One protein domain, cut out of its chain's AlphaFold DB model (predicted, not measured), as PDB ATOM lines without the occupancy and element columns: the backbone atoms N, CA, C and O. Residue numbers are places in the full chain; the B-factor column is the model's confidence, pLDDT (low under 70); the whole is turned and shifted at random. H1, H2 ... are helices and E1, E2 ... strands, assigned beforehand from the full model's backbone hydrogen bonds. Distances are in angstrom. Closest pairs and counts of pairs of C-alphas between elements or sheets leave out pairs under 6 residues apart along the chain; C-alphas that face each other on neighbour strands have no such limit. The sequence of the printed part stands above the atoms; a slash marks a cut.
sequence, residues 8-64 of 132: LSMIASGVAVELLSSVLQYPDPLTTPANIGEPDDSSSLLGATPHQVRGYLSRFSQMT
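Overview. This is residues 8 to 64 of the 132 residues of an uncharacterized protein of Ancylostoma caninum (UniProt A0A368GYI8). With little regular structure, this model is one helix, H1, running alongside a small hairpin of two short strands, E1 and E2; the long loop of residues 24 to 53 folds back at the far end to join them. The 57 printed residues follow the order H1, E1, E2, with an antiparallel sheet E1 - E2; the class is mixed, with only 22 residues in named elements. The whole is only just compact, close to loose, with a radius of gyration of the C-alphas of 11.9 A, and elongated, 37 by 22 by 17 A.

Arrangement. Start at H1, residues 8 to 23, where every O i to N i+4 pair is within hydrogen-bond range. E1, residues 54 to 56, is near H1, with 6 pairs of C-alphas within 10 A. E2, residues 61 to 63, is apart from H1. E1 and E2 form a hairpin, antiparallel at 163 degrees; look for N 56 and O 61, 2.8 A apart, within hydrogen-bond range.

Along the chain. Find C-alpha 8 at (507.474, 611.674, 472.151); from there H1 runs 22.5 A to C-alpha 23. E1 spans 6.8 A, and E2 runs 7.0 A to C-alpha 63 at (492.407, 610.169, 470.824).

Size, cuts and confidence. The C-alphas farthest apart, of Pro 27 and Ser 58, are 37.7 A apart. The printed part has no cut; the link from H1 to E1 is long, 30 residues, and residues 37 to 43 have pLDDT under 70.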
ATOM      1  N   LEU A   8     508.708 611.240 471.488       94.69
ATOM      2  CA  LEU A   8     507.474 611.674 472.151       94.69
ATOM      3  C   LEU A   8     507.404 613.195 472.322       94.69
ATOM      4  O   LEU A   8     506.342 613.774 472.112       94.69
ATOM      5  N   SER A   9     508.519 613.836 472.680       94.75
ATOM      6  CA  SER A   9     508.566 615.289 472.878       94.75
ATOM      7  C   SER A   9     508.250 616.040 471.587       94.75
ATOM      8  O   SER A   9     507.415 616.934 471.601       94.75
ATOM      9  N   MET A  10     508.840 615.621 470.463       95.94
ATOM     10  CA  MET A  10     508.611 616.235 469.150       95.94
ATOM     11  C   MET A  10     507.142 616.162 468.726       95.94
ATOM     12  O   MET A  10     506.583 617.158 468.272       95.94
ATOM     13  N   ILE A  11     506.504 615.003 468.915       96.44
ATOM     14  CA  ILE A  11     505.086 614.819 468.588       96.44
ATOM     15  C   ILE A  11     504.214 615.700 469.488       96.44
ATOM     16  O   ILE A  11     503.354 616.417 468.986       96.44
ATOM     17  N   ALA A  12     504.457 615.690 470.801       96.50
ATOM     18  CA  ALA A  12     503.686 616.495 471.744       96.50
ATOM     19  C   ALA A  12     503.815 618.001 471.462       96.50
ATOM     20  O   ALA A  12     502.811 618.709 471.450       96.50
ATOM     21  N   SER A  13     505.030 618.483 471.187       97.56
ATOM     22  CA  SER A  13     505.281 619.886 470.854       97.56
ATOM     23  C   SER A  13     504.621 620.298 469.539       97.56
ATOM     24  O   SER A  13     503.987 621.349 469.499       97.56
ATOM     25  N   GLY A  14     504.717 619.475 468.489       97.19
ATOM     26  CA  GLY A  14     504.062 619.754 467.208       97.19
ATOM     27  C   GLY A  14     502.544 619.850 467.354       97.19
ATOM     28  O   GLY A  14     501.946 620.847 466.967       97.19
ATOM     29  N   VAL A  15     501.929 618.864 468.016       95.94
ATOM     30  CA  VAL A  15     500.482 618.854 468.287       95.94
ATOM     31  C   VAL A  15     500.045 620.075 469.104       95.94
ATOM     32  O   VAL A  15     498.997 620.650 468.821       95.94
ATOM     33  N   ALA A  16     500.829 620.490 470.103       96.75
ATOM     34  CA  ALA A  16     500.497 621.649 470.929       96.75
ATOM     35  C   ALA A  16     500.491 622.963 470.130       96.75
ATOM     36  O   ALA A  16     499.608 623.796 470.332       96.75
ATOM     37  N   VAL A  17     501.450 623.147 469.216       97.31
ATOM     38  CA  VAL A  17     501.537 624.351 468.373       97.31
ATOM     39  C   VAL A  17     500.431 624.381 467.319       97.31
ATOM     40  O   VAL A  17     499.840 625.438 467.102       97.31
ATOM     41  N   GLU A  18     500.098 623.239 466.712       95.06
ATOM     42  CA  GLU A  18     498.967 623.143 465.780       95.06
ATOM     43  C   GLU A  18     497.643 623.457 466.487       95.06
ATOM     44  O   GLU A  18     496.879 624.297 466.019       95.06
ATOM     45  N   LEU A  19     497.409 622.877 467.672       93.81
ATOM     46  CA  LEU A  19     496.212 623.162 468.465       93.81
ATOM     47  C   LEU A  19     496.105 624.650 468.825       93.81
ATOM     48  O   LEU A  19     495.035 625.238 468.690       93.81
ATOM     49  N   LEU A  20     497.207 625.265 469.262       94.62
ATOM     50  CA  LEU A  20     497.244 626.696 469.557       94.62
ATOM     51  C   LEU A  20     496.905 627.527 468.314       94.62
ATOM     52  O   LEU A  20     496.105 628.456 468.397       94.62
ATOM     53  N   SER A  21     497.487 627.178 467.169       94.12
ATOM     54  CA  SER A  21     497.252 627.878 465.906       94.12
ATOM     55  C   SER A  21     495.781 627.800 465.494       94.12
ATOM     56  O   SER A  21     495.209 628.828 465.141       94.12
ATOM     57  N   SER A  22     495.138 626.634 465.622       92.06
ATOM     58  CA  SER A  22     493.700 626.464 465.362       92.06
ATOM     59  C   SER A  22     492.825 627.264 466.333       92.06
ATOM     60  O   SER A  22     491.866 627.907 465.914       92.06
ATOM     61  N   VAL A  23     493.159 627.281 467.629       92.12
ATOM     62  CA  VAL A  23     492.411 628.041 468.651       92.12
ATOM     63  C   VAL A  23     492.485 629.551 468.404       92.12
ATOM     64  O   VAL A  23     491.488 630.247 468.576       92.12
ATOM     65  N   LEU A  24     493.633 630.066 467.958       93.31
ATOM     66  CA  LEU A  24     493.831 631.497 467.693       93.31
ATOM     67  C   LEU A  24     493.087 632.019 466.457       93.31
ATOM     68  O   LEU A  24     493.000 633.232 466.278       93.31
ATOM     69  N   GLN A  25     492.549 631.143 465.606       91.00
ATOM     70  CA  GLN A  25     491.731 631.562 464.462       91.00
ATOM     71  C   GLN A  25     490.310 631.975 464.854       91.00
ATOM     72  O   GLN A  25     489.614 632.601 464.054       91.00
ATOM     73  N   TYR A  26     489.878 631.654 466.075       88.44
ATOM     74  CA  TYR A  26     488.571 632.047 466.585       88.44
ATOM     75  C   TYR A  26     488.548 633.534 466.976       88.44
ATOM     76  O   TYR A  26     489.535 634.034 467.521       88.44
ATOM     77  N   PRO A  27     487.418 634.246 466.770       89.31
ATOM     78  CA  PRO A  27     487.276 635.639 467.207       89.31
ATOM     79  C   PRO A  27     487.511 635.838 468.709       89.31
ATOM     80  O   PRO A  27     488.081 636.849 469.110       89.31
ATOM     81  N   ASP A  28     487.085 634.870 469.525       90.81
ATOM     82  CA  ASP A  28     487.395 634.797 470.951       90.81
ATOM     83  C   ASP A  28     488.033 633.434 471.275       90.81
ATOM     84  O   ASP A  28     487.322 632.440 471.450       90.81
ATOM     85  N   PRO A  29     489.374 633.373 471.374       87.88
ATOM     86  CA  PRO A  29     490.096 632.140 471.672       87.88
ATOM     87  C   PRO A  29     489.745 631.509 473.028       87.88
ATOM     88  O   PRO A  29     490.001 630.322 473.231       87.88
ATOM     89  N   LEU A  30     489.195 632.280 473.978       88.81
ATOM     90  CA  LEU A  30     488.889 631.800 475.331       88.81
ATOM     91  C   LEU A  30     487.560 631.044 475.409       88.81
ATOM     92  O   LEU A  30     487.356 630.262 476.339       88.81
ATOM     93  N   THR A  31     486.668 631.261 474.443       87.69
ATOM     94  CA  THR A  31     485.360 630.597 474.354       87.69
ATOM     95  C   THR A  31     485.284 629.592 473.205       87.69
ATOM     96  O   THR A  31     484.209 629.072 472.904       87.69
ATOM     97  N   THR A  32     486.431 629.262 472.600       86.88
ATOM     98  CA  THR A  32     486.547 628.257 471.541       86.88
ATOM     99  C   THR A  32     485.922 626.925 471.973       86.88
ATOM    100  O   THR A  32     486.334 626.347 472.986       86.88
ATOM    101  N   PRO A  33     484.942 626.395 471.218       85.19
ATOM    102  CA  PRO A  33     484.312 625.131 471.556       85.19
ATOM    103  C   PRO A  33     485.289 623.968 471.366       85.19
ATOM    104  O   PRO A  33     486.074 623.918 470.414       85.19
ATOM    105  N   ALA A  34     485.211 622.995 472.270       87.62
ATOM    106  CA  ALA A  34     485.908 621.730 472.111       87.62
ATOM    107  C   ALA A  34     485.245 620.895 471.007       87.62
ATOM    108  O   ALA A  34     484.036 620.674 471.057       87.62
ATOM    109  N   ASN A  35     486.023 620.365 470.062       82.50
ATOM    110  CA  ASN A  35     485.498 619.397 469.097       82.50
ATOM    111  C   ASN A  35     485.163 618.060 469.805       82.50
ATOM    112  O   ASN A  35     486.015 617.497 470.498       82.50
ATOM    113  N   ILE A  36     483.926 617.565 469.642       75.19
ATOM    114  CA  ILE A  36     483.376 616.364 470.311       75.19
ATOM    115  C   ILE A  36     483.167 615.183 469.331       75.19
ATOM    116  O   ILE A  36     482.528 614.195 469.680       75.19
ATOM    117  N   GLY A  37     483.749 615.230 468.129       61.25
ATOM    118  CA  GLY A  37     483.752 614.103 467.183       61.25
ATOM    119  C   GLY A  37     482.907 614.290 465.925       61.25
ATOM    120  O   GLY A  37     482.748 613.331 465.174       61.25
ATOM    121  N   GLU A  38     482.409 615.499 465.667       61.72
ATOM    122  CA  GLU A  38     481.861 615.851 464.354       61.72
ATOM    123  C   GLU A  38     483.040 616.137 463.398       61.72
ATOM    124  O   GLU A  38     483.916 616.956 463.727       61.72
ATOM    125  N   PRO A  39     483.131 615.440 462.251       52.22
ATOM    126  CA  PRO A  39     484.136 615.732 461.244       52.22
ATOM    127  C   PRO A  39     483.843 617.101 460.616       52.22
ATOM    128  O   PRO A  39     482.716 617.387 460.231       52.22
ATOM    129  N   ASP A  40     484.882 617.923 460.487       52.94
ATOM    130  CA  ASP A  40     484.937 619.088 459.590       52.94
ATOM    131  C   ASP A  40     484.032 620.308 459.830       52.94
ATOM    132  O   ASP A  40     484.152 621.274 459.080       52.94
ATOM    133  N   ASP A  41     483.233 620.389 460.894       54.47
ATOM    134  CA  ASP A  41     482.395 621.587 461.122       54.47
ATOM    135  C   ASP A  41     483.154 622.762 461.794       54.47
ATOM    136  O   ASP A  41     482.615 623.538 462.589       54.47
ATOM    137  N   SER A  42     484.465 622.881 461.544       58.19
ATOM    138  CA  SER A  42     485.335 623.799 462.282       58.19
ATOM    139  C   SER A  42     485.315 625.217 461.720       58.19
ATOM    140  O   SER A  42     485.689 625.481 460.583       58.19
ATOM    141  N   SER A  43     485.020 626.166 462.603       60.69
ATOM    142  CA  SER A  43     485.179 627.621 462.436       60.69
ATOM    143  C   SER A  43     486.632 628.068 462.190       60.69
ATOM    144  O   SER A  43     486.878 629.254 461.980       60.69
ATOM    145  N   SER A  44     487.588 627.134 462.241       74.06
ATOM    146  CA  SER A  44     489.021 627.324 462.016       74.06
ATOM    147  C   SER A  44     489.440 626.675 460.691       74.06
ATOM    148  O   SER A  44     489.085 625.534 460.398       74.06
ATOM    149  N   LEU A  45     490.248 627.395 459.912       84.94
ATOM    150  CA  LEU A  45     490.869 626.947 458.661       84.94
ATOM    151  C   LEU A  45     491.922 625.847 458.879       84.94
ATOM    152  O   LEU A  45     492.281 625.155 457.932       84.94
ATOM    153  N   LEU A  46     492.434 625.701 460.105       88.38
ATOM    154  CA  LEU A  46     493.405 624.666 460.490       88.38
ATOM    155  C   LEU A  46     492.736 623.404 461.055       88.38
ATOM    156  O   LEU A  46     493.410 622.502 461.551       88.38
ATOM    157  N   GLY A  47     491.407 623.321 460.974       85.94
ATOM    158  CA  GLY A  47     490.639 622.167 461.418       85.94
ATOM    159  C   GLY A  47     490.244 622.235 462.894       85.94
ATOM    160  O   GLY A  47     490.019 623.309 463.460       85.94
ATOM    161  N   ALA A  48     490.126 621.056 463.507       85.62
ATOM    162  CA  ALA A  48     489.520 620.851 464.818       85.62
ATOM    163  C   ALA A  48     490.310 621.439 466.005       85.62
ATOM    164  O   ALA A  48     491.539 621.433 466.035       85.62
ATOM    165  N   THR A  49     489.573 621.821 467.051       90.06
ATOM    166  CA  THR A  49     490.079 622.303 468.347       90.06
ATOM    167  C   THR A  49     489.716 621.323 469.476       90.06
ATOM    168  O   THR A  49     488.762 621.541 470.227       90.06
ATOM    169  N   PRO A  50     490.402 620.170 469.595       91.06
ATOM    170  CA  PRO A  50     490.122 619.197 470.650       91.06
ATOM    171  C   PRO A  50     490.447 619.728 472.056       91.06
ATOM    172  O   PRO A  50     491.448 620.407 472.264       91.06
ATOM    173  N   HIS A  51     489.645 619.329 473.050       92.25
ATOM    174  CA  HIS A  51     489.873 619.673 474.463       92.25
ATOM    175  C   HIS A  51     491.139 619.028 475.048       92.25
ATOM    176  O   HIS A  51     491.850 619.628 475.851       92.25
ATOM    177  N   GLN A  52     491.413 617.777 474.677       93.88
ATOM    178  CA  GLN A  52     492.616 617.044 475.065       93.88
ATOM    179  C   GLN A  52     493.128 616.262 473.866       93.88
ATOM    180  O   GLN A  52     492.337 615.797 473.051       93.88
ATOM    181  N   VAL A  53     494.438 616.035 473.810       94.31
ATOM    182  CA  VAL A  53     495.052 615.115 472.854       94.31
ATOM    183  C   VAL A  53     495.888 614.096 473.617       94.31
ATOM    184  O   VAL A  53     496.791 614.462 474.366       94.31
ATOM    185  N   ARG A  54     495.588 612.805 473.446       95.19
ATOM    186  CA  ARG A  54     496.335 611.702 474.070       95.19
ATOM    187  C   ARG A  54     496.905 610.792 472.992       95.19
ATOM    188  O   ARG A  54     496.146 610.177 472.247       95.19
ATOM    189  N   GLY A  55     498.232 610.721 472.921       95.12
ATOM    190  CA  GLY A  55     498.963 609.895 471.959       95.12
ATOM    191  C   GLY A  55     499.565 608.641 472.593       95.12
ATOM    192  O   GLY A  55     500.122 608.690 473.690       95.12
ATOM    193  N   TYR A  56     499.505 607.521 471.874       94.94
ATOM    194  CA  TYR A  56     500.019 606.220 472.302       94.94
ATOM    195  C   TYR A  56     501.023 605.679 471.279       94.94
ATOM    196  O   TYR A  56     500.648 605.052 470.291       94.94
ATOM    197  N   LEU A  57     502.325 605.855 471.533       94.12
ATOM    198  CA  LEU A  57     503.386 605.406 470.609       94.12
ATOM    199  C   LEU A  57     503.531 603.884 470.491       94.12
ATOM    200  O   LEU A  57     504.159 603.401 469.556       94.12
ATOM    201  N   SER A  58     503.015 603.113 471.446       94.50
ATOM    202  CA  SER A  58     502.997 601.648 471.349       94.50
ATOM    203  C   SER A  58     501.985 601.145 470.320       94.50
ATOM    204  O   SER A  58     502.192 600.085 469.743       94.50
ATOM    205  N   ARG A  59     500.906 601.903 470.096       95.62
ATOM    206  CA  ARG A  59     499.806 601.563 469.182       95.62
ATOM    207  C   ARG A  59     499.726 602.490 467.971       95.62
ATOM    208  O   ARG A  59     498.863 602.290 467.130       95.62
ATOM    209  N   PHE A  60     500.601 603.494 467.909       94.31
ATOM    210  CA  PHE A  60     500.591 604.551 466.898       94.31
ATOM    211  C   PHE A  60     499.201 605.183 466.727       94.31
ATOM    212  O   PHE A  60     498.745 605.415 465.614       94.31
ATOM    213  N   SER A  61     498.519 605.441 467.847       95.56
ATOM    214  CA  SER A  61     497.156 605.974 467.860       95.56
ATOM    215  C   SER A  61     497.044 607.256 468.681       95.56
ATOM    216  O   SER A  61     497.834 607.504 469.598       95.56
ATOM    217  N   GLN A  62     496.034 608.063 468.356       93.44
ATOM    218  CA  GLN A  62     495.687 609.299 469.049       93.44
ATOM    219  C   GLN A  62     494.185 609.323 469.340       93.44
ATOM    220  O   GLN A  62     493.389 608.826 468.548       93.44
ATOM    221  N   MET A  63     493.803 609.911 470.472       92.75
ATOM    222  CA  MET A  63     492.407 610.169 470.824       92.75
ATOM    223  C   MET A  63     492.231 611.586 471.369       92.75
ATOM    224  O   MET A  63     493.159 612.144 471.965       92.75
ATOM    225  N   THR A  64     491.028 612.139 471.204       92.69
ATOM    226  CA  THR A  64     490.697 613.521 471.576       92.69
ATOM    227  C   THR A  64     489.519 613.606 472.553       92.69
ATOM    228  O   THR A  64     488.423 614.016 472.172       92.69
TER     229      THR A  64